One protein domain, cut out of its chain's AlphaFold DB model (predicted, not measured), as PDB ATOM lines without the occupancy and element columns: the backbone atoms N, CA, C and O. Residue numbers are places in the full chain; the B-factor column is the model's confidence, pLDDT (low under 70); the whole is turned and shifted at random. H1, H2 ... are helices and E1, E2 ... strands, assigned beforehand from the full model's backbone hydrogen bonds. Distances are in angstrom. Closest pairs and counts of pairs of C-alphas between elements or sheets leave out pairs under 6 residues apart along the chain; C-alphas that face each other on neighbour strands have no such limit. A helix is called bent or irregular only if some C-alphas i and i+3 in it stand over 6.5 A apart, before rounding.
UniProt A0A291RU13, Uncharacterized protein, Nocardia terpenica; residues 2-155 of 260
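AT A GLANCE: This is residues 2 to 155 of the 260 residues of an uncharacterized protein of Nocardia terpenica (UniProt A0A291RU13). A strongly twisted sheet of five strands curls round one long helix, H4, which H3 crosses next to strand E5, while the short helices H1 and H2 also meet H4. The printed part has 154 residues, with four named helices and five named strands; along the chain come H1 and H2, then the five strands E1 to E5, then H3 and H4; the class is mixed, helices and strands, and the sheet is branched, with E2 the antiparallel neighbour of E1, of E3 and of E4, and E4 also that of E5. The whole is compact, with a radius of gyration of the C-alphas of 15.5 A, spanning 44 by 40 by 28 A.

HOW THE PARTS SIT: Start at H1, residues 2 to 6, which touches the hub H4, residues 130 to 151; their closest C-alphas, Ala 6 and Ile 143, are 4.7 A apart. H2, residues 15 to 20, only just touches H4, at residues 148 to 149 alone, with 3 pairs of C-alphas within 8 A, the closest being Ile 17 and Ile 149, 7.0 A. H2 is irregular, with C-alphas 15 and 18 7.7 A apart; 0 of its 2 O i to N i+4 pairs and 2 of its 3 O i to N i+3 pairs are within hydrogen-bond range. Every O i to N i+4 pair is within range in H1, H4 and H3, residues 109 to 121. Next, E1, residues 27 to 37, E2, residues 43 to 57, and E3, residues 60 to 64, form a meander of two hairpins, each strand the antiparallel neighbour of the one before: look for N 28 and O 49, 2.8 A, and N 55 and O 62, 3.0 A. On the other side of E2 from E1 and E3 is antiparallel E4, residues 73 to 87, with N 50 and O 77 at 2.9 A. E5, residues 90 to 101, makes a hairpin with E4, with N 76 and O 98 at 2.8 A. H3 touches H4 at a steep tilt of 47 degrees, opposite ways, with C-alphas Val 113 and Ile 141 closest at 6.0 A.

IN THESE COORDINATES: Find C-alpha 2 at (278.423, 307.976, 353.870), where H1 begins. E2 runs 37.6 A, E4 33.5 A and E5 35.1 A. H4 runs 31.1 A to C-alpha 151 at (276.376, 308.731, 341.701).

THE WHOLE: The farthest C-alphas, Asp 88 and Glu 105, are 48.1 A apart. The printed part has no cut and no long link; pLDDT is under 70 at residues 89 and 122 to 128.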
ATOM      1  N   VAL A   2     279.336 306.811 353.763       85.00
ATOM      2  CA  VAL A   2     278.423 307.976 353.870       85.00
ATOM      3  C   VAL A   2     279.044 309.145 354.643       85.00
ATOM      4  O   VAL A   2     278.948 310.276 354.191       85.00
ATOM      5  N   LYS A   3     279.747 308.870 355.752       83.50
ATOM      6  CA  LYS A   3     280.497 309.891 356.508       83.50
ATOM      7  C   LYS A   3     281.559 310.599 355.654       83.50
ATOM      8  O   LYS A   3     281.610 311.816 355.633       83.50
ATOM      9  N   GLU A   4     282.337 309.833 354.891       87.69
ATOM     10  CA  GLU A   4     283.359 310.372 353.978       87.69
ATOM     11  C   GLU A   4     282.729 311.262 352.904       87.69
ATOM     12  O   GLU A   4     283.219 312.354 352.645       87.69
ATOM     13  N   LEU A   5     281.606 310.827 352.319       88.00
ATOM     14  CA  LEU A   5     280.858 311.634 351.356       88.00
ATOM     15  C   LEU A   5     280.315 312.912 351.993       88.00
ATOM     16  O   LEU A   5     280.433 313.968 351.392       88.00
ATOM     17  N   ALA A   6     279.759 312.845 353.204       84.62
ATOM     18  CA  ALA A   6     279.222 314.016 353.899       84.62
ATOM     19  C   ALA A   6     280.287 315.100 354.141       84.62
ATOM     20  O   ALA A   6     279.971 316.285 354.093       84.62
ATOM     21  N   GLU A   7     281.541 314.693 354.348       85.12
ATOM     22  CA  GLU A   7     282.691 315.580 354.560       85.12
ATOM     23  C   GLU A   7     283.435 315.950 353.264       85.12
ATOM     24  O   GLU A   7     284.401 316.714 353.302       85.12
ATOM     25  N   THR A   8     283.021 315.407 352.116       86.88
ATOM     26  CA  THR A   8     283.668 315.682 350.832       86.88
ATOM     27  C   THR A   8     283.271 317.075 350.347       86.88
ATOM     28  O   THR A   8     282.094 317.351 350.111       86.88
ATOM     29  N   GLY A   9     284.266 317.947 350.180       80.56
ATOM     30  CA  GLY A   9     284.100 319.226 349.499       80.56
ATOM     31  C   GLY A   9     284.090 319.052 347.980       80.56
ATOM     32  O   GLY A   9     284.704 318.124 347.440       80.56
ATOM     33  N   ALA A  10     283.408 319.959 347.289       78.12
ATOM     34  CA  ALA A  10     283.476 320.074 345.842       78.12
ATOM     35  C   ALA A  10     283.542 321.549 345.463       78.12
ATOM     36  O   ALA A  10     282.590 322.295 345.703       78.12
ATOM     37  N   GLU A  11     284.660 321.932 344.866       76.75
ATOM     38  CA  GLU A  11     284.862 323.242 344.267       76.75
ATOM     39  C   GLU A  11     284.628 323.078 342.757       76.75
ATOM     40  O   GLU A  11     285.095 322.108 342.157       76.75
ATOM     41  N   GLU A  12     283.839 323.975 342.160       86.75
ATOM     42  CA  GLU A  12     283.604 324.044 340.707       86.75
ATOM     43  C   GLU A  12     282.993 322.774 340.071       86.75
ATOM     44  O   GLU A  12     283.524 322.165 339.131       86.75
ATOM     45  N   LEU A  13     281.821 322.361 340.558       91.94
ATOM     46  CA  LEU A  13     281.020 321.332 339.899       91.94
ATOM     47  C   LEU A  13     280.287 321.903 338.678       91.94
ATOM     48  O   LEU A  13     279.809 323.038 338.715       91.94
ATOM     49  N   PRO A  14     280.114 321.120 337.599       92.88
ATOM     50  CA  PRO A  14     279.279 321.527 336.473       92.88
ATOM     51  C   PRO A  14     277.806 321.625 336.884       92.88
ATOM     52  O   PRO A  14     277.270 320.669 337.441       92.88
ATOM     53  N   GLY A  15     277.115 322.706 336.508       89.38
ATOM     54  CA  GLY A  15     275.681 322.889 336.790       89.38
ATOM     55  C   GLY A  15     274.794 321.727 336.348       89.38
ATOM     56  O   GLY A  15     273.866 321.318 337.044       89.38
ATOM     57  N   MET A  16     275.157 321.097 335.227       88.81
ATOM     58  CA  MET A  16     274.411 319.973 334.651       88.81
ATOM     59  C   MET A  16     274.774 318.605 335.202       88.81
ATOM     60  O   MET A  16     274.339 317.598 334.648       88.81
ATOM     61  N   ILE A  17     275.549 318.526 336.283       92.88
ATOM     62  CA  ILE A  17     275.976 317.239 336.834       92.88
ATOM     63  C   ILE A  17     274.794 316.303 337.127       92.88
ATOM     64  O   ILE A  17     274.890 315.105 336.900       92.88
ATOM     65  N   PHE A  18     273.645 316.830 337.550       93.81
ATOM     66  CA  PHE A  18     272.478 316.009 337.871       93.81
ATOM     67  C   PHE A  18     271.662 315.541 336.657       93.81
ATOM     68  O   PHE A  18     270.686 314.805 336.824       93.81
ATOM     69  N   ASP A  19     272.027 315.926 335.433       91.69
ATOM     70  CA  ASP A  19     271.455 315.330 334.217       91.69
ATOM     71  C   ASP A  19     271.944 313.898 334.014       91.69
ATOM     72  O   ASP A  19     271.248 313.082 333.415       91.69
ATOM     73  N   THR A  20     273.118 313.568 334.558       91.94
ATOM     74  CA  THR A  20     273.725 312.240 334.437       91.94
ATOM     75  C   THR A  20     273.334 311.300 335.575       91.94
ATOM     76  O   THR A  20     273.913 310.219 335.696       91.94
ATOM     77  N   LEU A  21     272.328 311.660 336.389       93.19
ATOM     78  CA  LEU A  21     271.797 310.779 337.432       93.19
ATOM     79  C   LEU A  21     271.462 309.404 336.825       93.19
ATOM     80  O   LEU A  21     270.623 309.325 335.929       93.19
ATOM     81  N   PRO A  22     272.047 308.297 337.314       91.62
ATOM     82  CA  PRO A  22     271.923 306.998 336.647       91.62
ATOM     83  C   PRO A  22     270.531 306.367 336.792       91.62
ATOM     84  O   PRO A  22     270.176 305.435 336.064       91.62
ATOM     85  N   HIS A  23     269.730 306.843 337.748       90.00
ATOM     86  CA  HIS A  23     268.420 306.289 338.070       90.00
ATOM     87  C   HIS A  23     267.371 307.385 338.165       90.00
ATOM     88  O   HIS A  23     267.618 308.459 338.712       90.00
ATOM     89  N   GLN A  24     266.180 307.083 337.655       89.88
ATOM     90  CA  GLN A  24     265.037 307.973 337.751       89.88
ATOM     91  C   GLN A  24     264.444 307.908 339.163       89.88
ATOM     92  O   GLN A  24     264.131 306.821 339.648       89.88
ATOM     93  N   ASN A  25     264.263 309.070 339.789       92.50
ATOM     94  CA  ASN A  25     263.644 309.243 341.105       92.50
ATOM     95  C   ASN A  25     264.163 308.269 342.189       92.50
ATOM     96  O   ASN A  25     263.391 307.459 342.712       92.50
ATOM     97  N   PRO A  26     265.475 308.254 342.492       93.75
ATOM     98  CA  PRO A  26     266.029 307.286 343.428       93.75
ATOM     99  C   PRO A  26     265.503 307.505 344.855       93.75
ATOM    100  O   PRO A  26     265.446 308.628 345.355       93.75
ATOM    101  N   LEU A  27     265.183 306.400 345.532       94.31
ATOM    102  CA  LEU A  27     265.093 306.345 346.990       94.31
ATOM    103  C   LEU A  27     266.459 305.920 347.530       94.31
ATOM    104  O   LEU A  27     266.888 304.783 347.322       94.31
ATOM    105  N   VAL A  28     267.134 306.833 348.218       94.44
ATOM    106  CA  VAL A  28     268.400 306.567 348.900       94.44
ATOM    107  C   VAL A  28     268.088 306.117 350.320       94.44
ATOM    108  O   VAL A  28     267.448 306.842 351.075       94.44
ATOM    109  N   ILE A  29     268.547 304.921 350.682       92.94
ATOM    110  CA  ILE A  29     268.387 304.348 352.023       92.94
ATOM    111  C   ILE A  29     269.769 304.239 352.656       92.94
ATOM    112  O   ILE A  29     270.689 303.692 352.043       92.94
ATOM    113  N   LEU A  30     269.902 304.734 353.882       91.50
ATOM    114  CA  LEU A  30     271.092 304.555 354.700       91.50
ATOM    115  C   LEU A  30     270.901 303.274 355.526       91.50
ATOM    116  O   LEU A  30     270.075 303.265 356.437       91.50
ATOM    117  N   PRO A  31     271.609 302.170 355.210       87.00
ATOM    118  CA  PRO A  31     271.429 300.905 355.926       87.00
ATOM    119  C   PRO A  31     271.794 301.029 357.410       87.00
ATOM    120  O   PRO A  31     271.195 300.372 358.254       87.00
ATOM    121  N   GLU A  32     272.749 301.905 357.712       88.69
ATOM    122  CA  GLU A  32     273.029 302.391 359.054       88.69
ATOM    123  C   GLU A  32     272.598 303.860 359.114       88.69
ATOM    124  O   GLU A  32     273.217 304.693 358.440       88.69
ATOM    125  N   PRO A  33     271.542 304.194 359.878       91.38
ATOM    126  CA  PRO A  33     271.088 305.567 360.006       91.38
ATOM    127  C   PRO A  33     272.187 306.499 360.510       91.38
ATOM    128  O   PRO A  33     272.890 306.192 361.479       91.38
ATOM    129  N   LEU A  34     272.328 307.657 359.869       92.56
ATOM    130  CA  LEU A  34     273.332 308.635 360.272       92.56
ATOM    131  C   LEU A  34     272.804 309.457 361.448       92.56
ATOM    132  O   LEU A  34     271.701 309.988 361.377       92.56
ATOM    133  N   ARG A  35     273.594 309.591 362.517       93.06
ATOM    134  CA  ARG A  35     273.263 310.515 363.610       93.06
ATOM    135  C   ARG A  35     273.345 311.950 363.105       93.06
ATOM    136  O   ARG A  35     274.339 312.310 362.477       93.06
ATOM    137  N   ILE A  36     272.307 312.722 363.385       93.00
ATOM    138  CA  ILE A  36     272.172 314.115 362.965       93.00
ATOM    139  C   ILE A  36     271.642 314.953 364.124       93.00
ATOM    140  O   ILE A  36     270.939 314.440 364.992       93.00
ATOM    141  N   GLU A  37     271.953 316.241 364.128       91.94
ATOM    142  CA  GLU A  37     271.324 317.195 365.045       91.94
ATOM    143  C   GLU A  37     270.049 317.742 364.404       91.94
ATOM    144  O   GLU A  37     270.106 318.217 363.274       91.94
ATOM    145  N   LEU A  38     268.906 317.618 365.073       89.12
ATOM    146  CA  LEU A  38     267.594 318.030 364.566       89.12
ATOM    147  C   LEU A  38     267.331 319.523 364.803       89.12
ATOM    148  O   LEU A  38     268.087 320.190 365.504       89.12
ATOM    149  N   GLU A  39     266.228 320.040 364.252       84.75
ATOM    150  CA  GLU A  39     265.823 321.449 364.397       84.75
ATOM    151  C   GLU A  39     265.720 321.898 365.864       84.75
ATOM    152  O   GLU A  39     266.113 323.007 366.211       84.75
ATOM    153  N   ASN A  40     265.246 321.012 366.742       82.69
ATOM    154  CA  ASN A  40     265.104 321.247 368.182       82.69
ATOM    155  C   ASN A  40     266.425 321.105 368.972       82.69
ATOM    156  O   ASN A  40     266.411 321.180 370.200       82.69
ATOM    157  N   GLY A  41     267.556 320.857 368.301       84.06
ATOM    158  CA  GLY A  41     268.861 320.601 368.918       84.06
ATOM    159  C   GLY A  41     269.050 319.178 369.461       84.06
ATOM    160  O   GLY A  41     270.152 318.828 369.892       84.06
ATOM    161  N   ASN A  42     268.018 318.326 369.424       87.38
ATOM    162  CA  ASN A  42     268.132 316.934 369.847       87.38
ATOM    163  C   ASN A  42     268.923 316.104 368.832       87.38
ATOM    164  O   ASN A  42     269.033 316.431 367.650       87.38
ATOM    165  N   GLN A  43     269.456 314.972 369.291       91.25
ATOM    166  CA  GLN A  43     270.086 313.994 368.411       91.25
ATOM    167  C   GLN A  43     269.022 313.096 367.778       91.25
ATOM    168  O   GLN A  43     268.308 312.385 368.481       91.25
ATOM    169  N   GLY A  44     268.958 313.100 366.452       92.25
ATOM    170  CA  GLY A  44     268.096 312.246 365.647       92.25
ATOM    171  C   GLY A  44     268.878 311.293 364.756       92.25
ATOM    172  O   GLY A  44     270.109 311.177 364.827       92.25
ATOM    173  N   ARG A  45     268.150 310.599 363.882       93.75
ATOM    174  CA  ARG A  45     268.738 309.689 362.891       93.75
ATOM    175  C   ARG A  45     268.180 309.962 361.502       93.75
ATOM    176  O   ARG A  45     266.971 309.977 361.313       93.75
ATOM    177  N   LEU A  46     269.053 310.136 360.518       94.88
ATOM    178  CA  LEU A  46     268.693 310.176 359.105       94.88
ATOM    179  C   LEU A  46     268.620 308.750 358.559       94.88
ATOM    180  O   LEU A  46     269.633 308.050 358.525       94.88
ATOM    181  N   LEU A  47     267.440 308.340 358.094       94.94
ATOM    182  CA  LEU A  47     267.211 307.020 357.497       94.94
ATOM    183  C   LEU A  47     267.488 307.002 355.992       94.94
ATOM    184  O   LEU A  47     267.873 305.978 355.429       94.94
ATOM    185  N   GLY A  48     267.269 308.127 355.318       95.50
ATOM    186  CA  GLY A  48     267.368 308.210 353.870       95.50
ATOM    187  C   GLY A  48     266.588 309.384 353.305       95.50
ATOM    188  O   GLY A  48     266.094 310.240 354.039       95.50
ATOM    189  N   PHE A  49     266.488 309.425 351.983       97.06
ATOM    190  CA  PHE A  49     265.733 310.453 351.283       97.06
ATOM    191  C   PHE A  49     265.277 309.984 349.905       97.06
ATOM    192  O   PHE A  49     265.941 309.195 349.230       97.06
ATOM    193  N   PHE A  50     264.131 310.498 349.473       96.56
ATOM    194  CA  PHE A  50     263.618 310.319 348.123       96.56
ATOM    195  C   PHE A  50     263.947 311.535 347.261       96.56
ATOM    196  O   PHE A  50     263.791 312.669 347.710       96.56
ATOM    197  N   VAL A  51     264.366 311.296 346.020       96.38
ATOM    198  CA  VAL A  51     264.722 312.343 345.057       96.38
ATOM    199  C   VAL A  51     263.703 312.372 343.931       96.38
ATOM    200  O   VAL A  51     263.335 311.332 343.392       96.38
ATOM    201  N   TYR A  52     263.269 313.564 343.541       96.12
ATOM    202  CA  TYR A  52     262.373 313.768 342.408       96.12
ATOM    203  C   TYR A  52     262.634 315.115 341.740       96.12
ATOM    204  O   TYR A  52     263.266 316.001 342.310       96.12
ATOM    205  N   GLY A  53     262.166 315.270 340.505       95.75
ATOM    206  CA  GLY A  53     262.245 316.538 339.795       95.75
ATOM    207  C   GLY A  53     261.117 317.483 340.198       95.75
ATOM    208  O   GLY A  53     260.026 317.062 340.591       95.75
ATOM    209  N   SER A  54     261.347 318.782 340.064       94.69
ATOM    210  CA  SER A  54     260.261 319.758 340.090       94.69
ATOM    211  C   SER A  54     260.552 320.961 339.210       94.69
ATOM    212  O   SER A  54     261.706 321.344 339.035       94.69
ATOM    213  N   PHE A  55     259.496 321.582 338.704       93.56
ATOM    214  CA  PHE A  55     259.563 322.795 337.894       93.56
ATOM    215  C   PHE A  55     258.490 323.778 338.341       93.56
ATOM    216  O   PHE A  55     257.462 323.380 338.909       93.56
ATOM    217  N   ASN A  56     258.732 325.064 338.134       89.44
ATOM    218  CA  ASN A  56     257.779 326.096 338.492       89.44
ATOM    219  C   ASN A  56     256.807 326.336 337.329       89.44
ATOM    220  O   ASN A  56     257.158 326.328 336.157       89.44
ATOM    221  N   THR A  57     255.538 326.528 337.663       89.00
ATOM    222  CA  THR A  57     254.545 327.125 336.762       89.00
ATOM    223  C   THR A  57     254.166 328.487 337.331       89.00
ATOM    224  O   THR A  57     254.378 328.688 338.530       89.00
ATOM    225  N   PRO A  58     253.547 329.392 336.550       88.25
ATOM    226  CA  PRO A  58     253.199 330.730 337.035       88.25
ATOM    227  C   PRO A  58     252.400 330.751 338.345       88.25
ATOM    228  O   PRO A  58     252.450 331.728 339.079       88.25
ATOM    229  N   THR A  59     251.661 329.678 338.648       82.06
ATOM    230  CA  THR A  59     250.783 329.605 339.823       82.06
ATOM    231  C   THR A  59     251.261 328.653 340.914       82.06
ATOM    232  O   THR A  59     250.790 328.762 342.042       82.06
ATOM    233  N   LYS A  60     252.144 327.689 340.612       86.81
ATOM    234  CA  LYS A  60     252.646 326.716 341.601       86.81
ATOM    235  C   LYS A  60     253.817 325.877 341.105       86.81
ATOM    236  O   LYS A  60     254.000 325.678 339.906       86.81
ATOM    237  N   ARG A  61     254.536 325.263 342.041       87.62
ATOM    238  CA  ARG A  61     255.519 324.212 341.753       87.62
ATOM    239  C   ARG A  61     254.826 322.899 341.368       87.62
ATOM    240  O   ARG A  61     253.852 322.486 341.999       87.62
ATOM    241  N   ARG A  62     255.337 322.224 340.339       93.94
ATOM    242  CA  ARG A  62     254.888 320.906 339.869       93.94
ATOM    243  C   ARG A  62     255.985 319.871 340.080       93.94
ATOM    244  O   ARG A  62     257.165 320.175 339.951       93.94
ATOM    245  N   VAL A  63     255.577 318.650 340.413       95.00
ATOM    246  CA  VAL A  63     256.468 317.491 340.554       95.00
ATOM    247  C   VAL A  63     256.626 316.811 339.196       95.00
ATOM    248  O   VAL A  63     255.651 316.669 338.459       95.00
ATOM    249  N   CYS A  64     257.842 316.382 338.881       95.31
ATOM    250  CA  CYS A  64     258.180 315.615 337.687       95.31
ATOM    251  C   CYS A  64     259.254 314.556 337.998       95.31
ATOM    252  O   CYS A  64     259.692 314.395 339.140       95.31
ATOM    253  N   GLY A  65     259.657 313.788 336.983       94.56
ATOM    254  CA  GLY A  65     260.784 312.867 337.112       94.56
ATOM    255  C   GLY A  65     262.129 313.600 337.148       94.56
ATOM    256  O   GLY A  65     262.268 314.665 336.557       94.56
ATOM    257  N   THR A  66     263.150 313.006 337.769       94.56
ATOM    258  CA  THR A  66     264.526 313.548 337.763       94.56
ATOM    259  C   THR A  66     265.147 313.644 336.366       94.56
ATOM    260  O   THR A  66     266.129 314.360 336.205       94.56
ATOM    261  N   HIS A  67     264.588 312.947 335.375       93.44
ATOM    262  CA  HIS A  67     264.999 312.981 333.962       93.44
ATOM    263  C   HIS A  67     264.002 313.713 333.054       93.44
ATOM    264  O   HIS A  67     264.120 313.638 331.839       93.44
ATOM    265  N   ASP A  68     262.979 314.365 333.615       93.56
ATOM    266  CA  ASP A  68     262.055 315.174 332.813       93.56
ATOM    267  C   ASP A  68     262.800 316.400 332.266       93.56
ATOM    268  O   ASP A  68     263.442 317.117 333.030       93.56
ATOM    269  N   GLU A  69     262.707 316.664 330.964       91.56
ATOM    270  CA  GLU A  69     263.405 317.782 330.309       91.56
ATOM    271  C   GLU A  69     262.989 319.152 330.855       91.56
ATOM    272  O   GLU A  69     263.759 320.108 330.807       91.56
ATOM    273  N   ARG A  70     261.779 319.253 331.419       92.31
ATOM    274  CA  ARG A  70     261.269 320.484 332.038       92.31
ATOM    275  C   ARG A  70     261.800 320.692 333.453       92.31
ATOM    276  O   ARG A  70     261.452 321.682 334.084       92.31
ATOM    277  N   ARG A  71     262.547 319.736 334.014       93.75
ATOM    278  CA  ARG A  71     263.025 319.779 335.399       93.75
ATOM    279  C   ARG A  71     263.985 320.950 335.604       93.75
ATOM    280  O   ARG A  71     265.131 320.912 335.166       93.75
ATOM    281  N   GLU A  72     263.549 321.907 336.409       92.19
ATOM    282  CA  GLU A  72     264.356 323.056 336.841       92.19
ATOM    283  C   GLU A  72     265.055 322.815 338.188       92.19
ATOM    284  O   GLU A  72     266.067 323.431 338.496       92.19
ATOM    285  N   ASN A  73     264.512 321.927 339.024       93.06
ATOM    286  CA  ASN A  73     264.997 321.710 340.385       93.06
ATOM    287  C   ASN A  73     265.016 320.221 340.738       93.06
ATOM    288  O   ASN A  73     264.183 319.444 340.255       93.06
ATOM    289  N   LEU A  74     265.889 319.852 341.672       94.62
ATOM    290  CA  LEU A  74     265.805 318.589 342.395       94.62
ATOM    291  C   LEU A  74     265.116 318.820 343.734       94.62
ATOM    292  O   LEU A  74     265.539 319.641 344.538       94.62
ATOM    293  N   SER A  75     264.055 318.078 343.996       95.00
ATOM    294  CA  SER A  75     263.409 318.051 345.299       95.00
ATOM    295  C   SER A  75     263.797 316.787 346.057       95.00
ATOM    296  O   SER A  75     263.861 315.693 345.492       95.00
ATOM    297  N   LEU A  76     264.037 316.958 347.350       95.94
ATOM    298  CA  LEU A  76     264.423 315.926 348.295       95.94
ATOM    299  C   LEU A  76     263.340 315.799 349.359       95.94
ATOM    300  O   LEU A  76     262.851 316.803 349.870       95.94
ATOM    301  N   MET A  77     262.972 314.571 349.699       96.31
ATOM    302  CA  MET A  77     262.126 314.269 350.849       96.31
ATOM    303  C   MET A  77     262.916 313.375 351.795       96.31
ATOM    304  O   MET A  77     263.064 312.181 351.540       96.31
ATOM    305  N   PHE A  78     263.470 313.980 352.839       96.12
ATOM    306  CA  PHE A  78     264.230 313.307 353.882       96.12
ATOM    307  C   PHE A  78     263.303 312.564 354.830       96.12
ATOM    308  O   PHE A  78     262.179 313.001 355.069       96.12
ATOM    309  N   ILE A  79     263.802 311.455 355.364       94.69
ATOM    310  CA  ILE A  79     263.130 310.646 356.375       94.69
ATOM    311  C   ILE A  79     264.054 310.600 357.585       94.69
ATOM    312  O   ILE A  79     265.151 310.034 357.512       94.69
ATOM    313  N   THR A  80     263.626 311.214 358.679       93.81
ATOM    314  CA  THR A  80     264.393 311.294 359.924       93.81
ATOM    315  C   THR A  80     263.580 310.748 361.083       93.81
ATOM    316  O   THR A  80     262.365 310.897 361.109       93.81
ATOM    317  N   GLU A  81     264.241 310.145 362.057       91.69
ATOM    318  CA  GLU A  81     263.625 309.806 363.338       91.69
ATOM    319  C   GLU A  81     263.982 310.884 364.358       91.69
ATOM    320  O   GLU A  81     265.167 311.191 364.553       91.69
ATOM    321  N   ASP A  82     262.951 311.424 365.005       88.19
ATOM    322  CA  ASP A  82     263.081 312.319 366.149       88.19
ATOM    323  C   ASP A  82     262.683 311.567 367.425       88.19
ATOM    324  O   ASP A  82     261.505 311.258 367.604       88.19
ATOM    325  N   PRO A  83     263.631 311.277 368.335       83.38
ATOM    326  CA  PRO A  83     263.325 310.584 369.580       83.38
ATOM    327  C   PRO A  83     262.317 311.303 370.481       83.38
ATOM    328  O   PRO A  83     261.723 310.665 371.346       83.38
ATOM    329  N   SER A  84     262.142 312.617 370.310       80.56
ATOM    330  CA  SER A  84     261.170 313.413 371.063       80.56
ATOM    331  C   SER A  84     259.748 313.309 370.508       80.56
ATOM    332  O   SER A  84     258.792 313.599 371.228       80.56
ATOM    333  N   VAL A  85     259.590 312.849 369.264       78.62
ATOM    334  CA  VAL A  85     258.288 312.640 368.631       78.62
ATOM    335  C   VAL A  85     257.963 311.155 368.705       78.62
ATOM    336  O   VAL A  85     258.526 310.329 367.987       78.62
ATOM    337  N   THR A  86     257.053 310.807 369.610       77.19
ATOM    338  CA  THR A  86     256.569 309.433 369.755       77.19
ATOM    339  C   THR A  86     255.075 309.368 369.497       77.19
ATOM    340  O   THR A  86     254.315 310.227 369.944       77.19
ATOM    341  N   VAL A  87     254.658 308.329 368.784       71.19
ATOM    342  CA  VAL A  87     253.256 307.960 368.592       71.19
ATOM    343  C   VAL A  87     253.107 306.545 369.137       71.19
ATOM    344  O   VAL A  87     253.848 305.641 368.746       71.19
ATOM    345  N   ASP A  88     252.221 306.371 370.117       77.81
ATOM    346  CA  ASP A  88     251.952 305.089 370.785       77.81
ATOM    347  C   ASP A  88     253.207 304.378 371.341       77.81
ATOM    348  O   ASP A  88     253.323 303.154 371.321       77.81
ATOM    349  N   GLY A  89     254.183 305.151 371.835       69.25
ATOM    350  CA  GLY A  89     255.434 304.618 372.389       69.25
ATOM    351  C   GLY A  89     256.463 304.172 371.342       69.25
ATOM    352  O   GLY A  89     257.495 303.609 371.706       69.25
ATOM    353  N   THR A  90     256.217 304.442 370.056       70.44
ATOM    354  CA  THR A  90     257.180 304.245 368.960       70.44
ATOM    355  C   THR A  90     257.671 305.580 368.410       70.44
ATOM    356  O   THR A  90     256.919 306.551 368.391       70.44
ATOM    357  N   PHE A  91     258.939 305.645 367.990       70.31
ATOM    358  CA  PHE A  91     259.488 306.837 367.334       70.31
ATOM    359  C   PHE A  91     258.746 307.098 366.027       70.31
ATOM    360  O   PHE A  91     258.608 306.186 365.208       70.31
ATOM    361  N   ASP A  92     258.288 308.332 365.833       77.25
ATOM    362  CA  ASP A  92     257.664 308.728 364.579       77.25
ATOM    363  C   ASP A  92     258.719 309.134 363.541       77.25
ATOM    364  O   ASP A  92     259.837 309.559 363.861       77.25
ATOM    365  N   HIS A  93     258.353 308.999 362.270       86.38
ATOM    366  CA  HIS A  93     259.172 309.453 361.159       86.38
ATOM    367  C   HIS A  93     258.780 310.875 360.775       86.38
ATOM    368  O   HIS A  93     257.668 311.142 360.324       86.38
ATOM    369  N   VAL A  94     259.743 311.782 360.864       88.50
ATOM    370  CA  VAL A  94     259.610 313.154 360.386       88.50
ATOM    371  C   VAL A  94     260.042 313.214 358.922       88.50
ATOM    372  O   VAL A  94     261.104 312.709 358.544       88.50
ATOM    373  N   PHE A  95     259.207 313.841 358.094       90.88
ATOM    374  CA  PHE A  95     259.470 314.033 356.672       90.88
ATOM    375  C   PHE A  95     259.791 315.496 356.377       90.88
ATOM    376  O   PHE A  95     258.914 316.355 356.440       90.88
ATOM    377  N   THR A  96     261.032 315.769 355.974       91.00
ATOM    378  CA  THR A  96     261.476 317.126 355.621       91.00
ATOM    379  C   THR A  96     261.649 317.241 354.116       91.00
ATOM    380  O   THR A  96     262.424 316.500 353.507       91.00
ATOM    381  N   LYS A  97     260.940 318.184 353.494       92.00
ATOM    382  CA  LYS A  97     261.042 318.446 352.056       92.00
ATOM    383  C   LYS A  97     261.944 319.645 351.785       92.00
ATOM    384  O   LYS A  97     261.622 320.741 352.217       92.00
ATOM    385  N   LEU A  98     262.986 319.454 350.979       92.31
ATOM    386  CA  LEU A  98     263.869 320.518 350.491       92.31
ATOM    387  C   LEU A  98     263.888 320.549 348.963       92.31
ATOM    388  O   LEU A  98     263.604 319.548 348.305       92.31
ATOM    389  N   THR A  99     264.215 321.699 348.383       91.56
ATOM    390  CA  THR A  99     264.362 321.850 346.932       91.56
ATOM    391  C   THR A  99     265.691 322.516 346.632       91.56
ATOM    392  O   THR A  99     265.904 323.656 347.021       91.56
ATOM    393  N   ILE A 100     266.544 321.795 345.916       90.19
ATOM    394  CA  ILE A 100     267.829 322.254 345.413       90.19
ATOM    395  C   ILE A 100     267.593 322.826 344.010       90.19
ATOM    396  O   ILE A 100     267.192 322.070 343.109       90.19
ATOM    397  N   PRO A 101     267.810 324.132 343.799       84.62
ATOM    398  CA  PRO A 101     267.773 324.700 342.462       84.62
ATOM    399  C   PRO A 101     268.923 324.128 341.634       84.62
ATOM    400  O   PRO A 101     270.058 324.049 342.102       84.62
ATOM    401  N   VAL A 102     268.627 323.697 340.409       84.00
ATOM    402  CA  VAL A 102     269.656 323.219 339.482       84.00
ATOM    403  C   VAL A 102     269.930 324.340 338.491       84.00
ATOM    404  O   VAL A 102     269.065 324.695 337.693       84.00
ATOM    405  N   SER A 103     271.130 324.913 338.556       81.25
ATOM    406  CA  SER A 103     271.583 325.932 337.607       81.25
ATOM    407  C   SER A 103     272.323 325.294 336.429       81.25
ATOM    408  O   SER A 103     272.883 324.207 336.549       81.25
ATOM    409  N   ARG A 104     272.356 325.983 335.279       84.25
ATOM    410  CA  ARG A 104     273.276 325.650 334.174       84.25
ATOM    411  C   ARG A 104     274.724 326.050 334.503       84.25
ATOM    412  O   ARG A 104     275.650 325.542 333.874       84.25
ATOM    413  N   GLU A 105     274.907 326.953 335.462       89.81
ATOM    414  CA  GLU A 105     276.199 327.507 335.866       89.81
ATOM    415  C   GLU A 105     276.970 326.563 336.791       89.81
ATOM    416  O   GLU A 105     276.404 325.656 337.401       89.81
ATOM    417  N   GLN A 106     278.284 326.763 336.880       90.88
ATOM    418  CA  GLN A 106     279.100 326.035 337.847       90.88
ATOM    419  C   GLN A 106     278.742 326.436 339.275       90.88
ATOM    420  O   GLN A 106     278.343 327.569 339.524       90.88
ATOM    421  N   PHE A 107     278.906 325.504 340.206       92.00
ATOM    422  CA  PHE A 107     278.603 325.734 341.614       92.00
ATOM    423  C   PHE A 107     279.517 324.904 342.514       92.00
ATOM    424  O   PHE A 107     279.996 323.840 342.116       92.00
ATOM    425  N   SER A 108     279.746 325.357 343.742       92.06
ATOM    426  CA  SER A 108     280.298 324.517 344.808       92.06
ATOM    427  C   SER A 108     279.181 323.856 345.622       92.06
ATOM    428  O   SER A 108     278.032 324.303 345.626       92.06
ATOM    429  N   VAL A 109     279.504 322.792 346.365       90.62
ATOM    430  CA  VAL A 109     278.539 322.204 347.319       90.62
ATOM    431  C   VAL A 109     278.053 323.251 348.324       90.62
ATOM    432  O   VAL A 109     276.875 323.246 348.675       90.62
ATOM    433  N   ASP A 110     278.930 324.161 348.750       90.94
ATOM    434  CA  ASP A 110     278.598 325.219 349.704       90.94
ATOM    435  C   ASP A 110     277.600 326.221 349.111       90.94
ATOM    436  O   ASP A 110     276.611 326.540 349.771       90.94
ATOM    437  N   ASP A 111     277.772 326.615 347.846       91.50
ATOM    438  CA  ASP A 111     276.839 327.513 347.146       91.50
ATOM    439  C   ASP A 111     275.447 326.888 347.024       91.50
ATOM    440  O   ASP A 111     274.428 327.539 347.277       91.50
ATOM    441  N   ALA A 112     275.386 325.601 346.668       91.19
ATOM    442  CA  ALA A 112     274.123 324.876 346.561       91.19
ATOM    443  C   ALA A 112     273.433 324.725 347.924       91.19
ATOM    444  O   ALA A 112     272.206 324.836 348.006       91.19
ATOM    445  N   VAL A 113     274.202 324.494 348.993       91.44
ATOM    446  CA  VAL A 113     273.684 324.467 350.368       91.44
ATOM    447  C   VAL A 113     273.112 325.828 350.735       91.44
ATOM    448  O   VAL A 113     271.943 325.897 351.103       91.44
ATOM    449  N   GLN A 114     273.891 326.896 350.575       90.94
ATOM    450  CA  GLN A 114     273.489 328.245 350.958       90.94
ATOM    451  C   GLN A 114     272.244 328.705 350.193       90.94
ATOM    452  O   GLN A 114     271.267 329.134 350.801       90.94
ATOM    453  N   THR A 115     272.221 328.500 348.875       90.38
ATOM    454  CA  THR A 115     271.073 328.862 348.031       90.38
ATOM    455  C   THR A 115     269.813 328.086 348.437       90.38
ATOM    456  O   THR A 115     268.709 328.634 348.474       90.38
ATOM    457  N   THR A 116     269.957 326.798 348.769       90.75
ATOM    458  CA  THR A 116     268.835 325.967 349.234       90.75
ATOM    459  C   THR A 116     268.324 326.431 350.600       90.75
ATOM    460  O   THR A 116     267.110 326.480 350.807       90.75
ATOM    461  N   LEU A 117     269.229 326.776 351.522       90.12
ATOM    462  CA  LEU A 117     268.887 327.304 352.843       90.12
ATOM    463  C   LEU A 117     268.119 328.618 352.724       90.12
ATOM    464  O   LEU A 117     267.033 328.731 353.281       90.12
ATOM    465  N   GLU A 118     268.630 329.574 351.953       87.38
ATOM    466  CA  GLU A 118     267.981 330.870 351.739       87.38
ATOM    467  C   GLU A 118     266.572 330.707 351.164       87.38
ATOM    468  O   GLU A 118     265.613 331.265 351.698       87.38
ATOM    469  N   ALA A 119     266.414 329.873 350.133       83.62
ATOM    470  CA  ALA A 119     265.113 329.620 349.523       83.62
ATOM    471  C   ALA A 119     264.114 328.951 350.485       83.62
ATOM    472  O   ALA A 119     262.908 329.184 350.384       83.62
ATOM    473  N   PHE A 120     264.594 328.096 351.389       82.50
ATOM    474  CA  PHE A 120     263.745 327.361 352.321       82.50
ATOM    475  C   PHE A 120     263.376 328.182 353.561       82.50
ATOM    476  O   PHE A 120     262.210 328.202 353.952       82.50
ATOM    477  N   LEU A 121     264.339 328.895 354.149       77.31
ATOM    478  CA  LEU A 121     264.142 329.704 355.355       77.31
ATOM    479  C   LEU A 121     263.194 330.881 355.120       77.31
ATOM    480  O   LEU A 121     262.439 331.232 356.022       77.31
ATOM    481  N   LEU A 122     263.144 331.431 353.901       69.19
ATOM    482  CA  LEU A 122     262.134 332.426 353.520       69.19
ATOM    483  C   LEU A 122     260.685 331.914 353.665       69.19
ATOM    484  O   LEU A 122     259.759 332.720 353.699       69.19
ATOM    485  N   GLY A 123     260.478 330.593 353.729       63.91
ATOM    486  CA  GLY A 123     259.165 329.955 353.846       63.91
ATOM    487  C   GLY A 123     258.861 329.290 355.193       63.91
ATOM    488  O   GLY A 123     257.771 328.734 355.330       63.91
ATOM    489  N   LEU A 124     259.783 329.304 356.165       62.59
ATOM    490  CA  LEU A 124     259.578 328.682 357.480       62.59
ATOM    491  C   LEU A 124     259.102 329.684 358.543       62.59
ATOM    492  O   LEU A 124     259.435 330.865 358.511       62.59
ATOM    493  N   GLY A 125     258.323 329.187 359.507       58.81
ATOM    494  CA  GLY A 125     257.959 329.912 360.729       58.81
ATOM    495  C   GLY A 125     259.040 329.832 361.821       58.81
ATOM    496  O   GLY A 125     259.968 329.029 361.746       58.81
ATOM    497  N   ASN A 126     258.892 330.650 362.867       55.66
ATOM    498  CA  ASN A 126     259.893 330.882 363.923       55.66
ATOM    499  C   ASN A 126     259.921 329.800 365.031       55.66
ATOM    500  O   ASN A 126     259.683 330.121 366.196       55.66
ATOM    501  N   TYR A 127     260.185 328.531 364.707       57.53
ATOM    502  CA  TYR A 127     260.233 327.460 365.724       57.53
ATOM    503  C   TYR A 127     261.629 327.199 366.317       57.53
ATOM    504  O   TYR A 127     261.721 326.735 367.452       57.53
ATOM    505  N   ALA A 128     262.704 327.541 365.602       67.75
ATOM    506  CA  ALA A 128     264.090 327.419 366.058       67.75
ATOM    507  C   ALA A 128     264.909 328.659 365.673       67.75
ATOM    508  O   ALA A 128     264.455 329.495 364.885       67.75
ATOM    509  N   THR A 129     266.112 328.811 366.237       81.88
ATOM    510  CA  THR A 129     266.995 329.904 365.812       81.88
ATOM    511  C   THR A 129     267.485 329.654 364.388       81.88
ATOM    512  O   THR A 129     267.665 328.512 363.962       81.88
ATOM    513  N   ARG A 130     267.754 330.734 363.648       82.38
ATOM    514  CA  ARG A 130     268.303 330.648 362.289       82.38
ATOM    515  C   ARG A 130     269.569 329.785 362.230       82.38
ATOM    516  O   ARG A 130     269.698 328.963 361.335       82.38
ATOM    517  N   GLU A 131     270.456 329.922 363.213       85.75
ATOM    518  CA  GLU A 131     271.686 329.129 363.316       85.75
ATOM    519  C   GLU A 131     271.401 327.621 363.446       85.75
ATOM    520  O   GLU A 131     272.013 326.808 362.753       85.75
ATOM    521  N   GLN A 132     270.437 327.236 364.292       84.19
ATOM    522  CA  GLN A 132     270.029 325.835 364.449       84.19
ATOM    523  C   GLN A 132     269.428 325.280 363.155       84.19
ATOM    524  O   GLN A 132     269.771 324.169 362.743       84.19
ATOM    525  N   GLN A 133     268.580 326.061 362.482       84.00
ATOM    526  CA  GLN A 133     267.979 325.665 361.210       84.00
ATOM    527  C   GLN A 133     269.036 325.512 360.110       84.00
ATOM    528  O   GLN A 133     269.049 324.497 359.416       84.00
ATOM    529  N   GLU A 134     269.961 326.467 359.983       88.12
ATOM    530  CA  GLU A 134     271.066 326.415 359.018       88.12
ATOM    531  C   GLU A 134     271.963 325.196 359.256       88.12
ATOM    532  O   GLU A 134     272.309 324.489 358.306       88.12
ATOM    533  N   LYS A 135     272.279 324.881 360.516       89.19
ATOM    534  CA  LYS A 135     273.072 323.700 360.871       89.19
ATOM    535  C   LYS A 135     272.340 322.398 360.545       89.19
ATOM    536  O   LYS A 135     272.908 321.533 359.871       89.19
ATOM    537  N   TRP A 136     271.087 322.256 360.985       90.19
ATOM    538  CA  TRP A 136     270.292 321.047 360.754       90.19
ATOM    539  C   TRP A 136     270.092 320.784 359.261       90.19
ATOM    540  O   TRP A 136     270.418 319.700 358.768       90.19
ATOM    541  N   LEU A 137     269.591 321.781 358.531       91.62
ATOM    542  CA  LEU A 137     269.293 321.674 357.107       91.62
ATOM    543  C   LEU A 137     270.567 321.572 356.274       91.62
ATOM    544  O   LEU A 137     270.636 320.745 355.363       91.62
ATOM    545  N   GLY A 138     271.599 322.347 356.612       92.56
ATOM    546  CA  GLY A 138     272.890 322.315 355.937       92.56
ATOM    547  C   GLY A 138     273.499 320.916 355.954       92.56
ATOM    548  O   GLY A 138     273.965 320.440 354.919       92.56
ATOM    549  N   GLN A 139     273.412 320.201 357.082       92.75
ATOM    550  CA  GLN A 139     273.885 318.816 357.162       92.75
ATOM    551  C   GLN A 139     273.117 317.892 356.195       92.75
ATOM    552  O   GLN A 139     273.730 317.085 355.496       92.75
ATOM    553  N   LEU A 140     271.786 318.031 356.108       94.44
ATOM    554  CA  LEU A 140     270.930 317.179 355.278       94.44
ATOM    555  C   LEU A 140     271.226 317.407 353.796       94.44
ATOM    556  O   LEU A 140     271.420 316.450 353.040       94.44
ATOM    557  N   ILE A 141     271.312 318.679 353.400       94.06
ATOM    558  CA  ILE A 141     271.592 319.089 352.024       94.06
ATOM    559  C   ILE A 141     272.973 318.582 351.600       94.06
ATOM    560  O   ILE A 141     273.083 317.962 350.543       94.06
ATOM    561  N   ARG A 142     274.005 318.752 352.440       94.31
ATOM    562  CA  ARG A 142     275.370 318.268 352.166       94.31
ATOM    563  C   ARG A 142     275.421 316.761 351.950       94.31
ATOM    564  O   ARG A 142     276.004 316.306 350.968       94.31
ATOM    565  N   ILE A 143     274.787 315.982 352.829       94.31
ATOM    566  CA  ILE A 143     274.739 314.518 352.709       94.31
ATOM    567  C   ILE A 143     274.080 314.114 351.389       94.31
ATOM    568  O   ILE A 143     274.628 313.296 350.648       94.31
ATOM    569  N   ALA A 144     272.913 314.686 351.085       95.06
ATOM    570  CA  ALA A 144     272.177 314.333 349.881       95.06
ATOM    571  C   ALA A 144     272.922 314.745 348.608       95.06
ATOM    572  O   ALA A 144     273.090 313.912 347.719       95.06
ATOM    573  N   LEU A 145     273.420 315.984 348.539       94.44
ATOM    574  CA  LEU A 145     274.206 316.478 347.410       94.44
ATOM    575  C   LEU A 145     275.406 315.578 347.149       94.44
ATOM    576  O   LEU A 145     275.557 315.092 346.034       94.44
ATOM    577  N   ASN A 146     276.215 315.289 348.167       94.75
ATOM    578  CA  ASN A 146     277.416 314.483 347.982       94.75
ATOM    579  C   ASN A 146     277.107 313.050 347.541       94.75
ATOM    580  O   ASN A 146     277.810 312.508 346.693       94.75
ATOM    581  N   ILE A 147     276.027 312.436 348.031       94.94
ATOM    582  CA  ILE A 147     275.597 311.127 347.524       94.94
ATOM    583  C   ILE A 147     275.178 311.219 346.050       94.94
ATOM    584  O   ILE A 147     275.558 310.363 345.252       94.94
ATOM    585  N   LEU A 148     274.419 312.247 345.665       95.19
ATOM    586  CA  LEU A 148     273.944 312.402 344.288       95.19
ATOM    587  C   LEU A 148     275.075 312.745 343.317       95.19
ATOM    588  O   LEU A 148     275.149 312.138 342.251       95.19
ATOM    589  N   ILE A 149     275.985 313.642 343.698       95.38
ATOM    590  CA  ILE A 149     277.199 313.973 342.942       95.38
ATOM    591  C   ILE A 149     278.035 312.711 342.758       95.38
ATOM    592  O   ILE A 149     278.432 312.404 341.637       95.38
ATOM    593  N   TYR A 150     278.246 311.938 343.829       96.00
ATOM    594  CA  TYR A 150     278.985 310.684 343.758       96.00
ATOM    595  C   TYR A 150     278.400 309.732 342.712       96.00
ATOM    596  O   TYR A 150     279.143 309.221 341.875       96.00
ATOM    597  N   LEU A 151     277.075 309.552 342.697       95.12
ATOM    598  CA  LEU A 151     276.376 308.731 341.701       95.12
ATOM    599  C   LEU A 151     276.513 309.252 340.261       95.12
ATOM    600  O   LEU A 151     276.379 308.459 339.334       95.12
ATOM    601  N   CYS A 152     276.768 310.549 340.080       95.19
ATOM    602  CA  CYS A 152     276.955 311.198 338.778       95.19
ATOM    603  C   CYS A 152     278.426 311.238 338.318       95.19
ATOM    604  O   CYS A 152     278.710 311.727 337.222       95.19
ATOM    605  N   THR A 153     279.370 310.753 339.134       95.44
ATOM    606  CA  THR A 153     280.784 310.648 338.735       95.44
ATOM    607  C   THR A 153     280.972 309.596 337.639       95.44
ATOM    608  O   THR A 153     280.097 308.771 337.397       95.44
ATOM    609  N   GLU A 154     282.116 309.594 336.951       92.44
ATOM    610  CA  GLU A 154     282.337 308.663 335.829       92.44
ATOM    611  C   GLU A 154     282.331 307.176 336.206       92.44
ATOM    612  O   GLU A 154     281.953 306.332 335.395       92.44
ATOM    613  N   GLN A 155     282.822 306.842 337.399       91.44
ATOM    614  CA  GLN A 155     282.986 305.461 337.852       91.44
ATOM    615  C   GLN A 155     282.614 305.359 339.335       91.44
ATOM    616  O   GLN A 155     283.494 305.170 340.183       91.44
TER     617      GLN A 155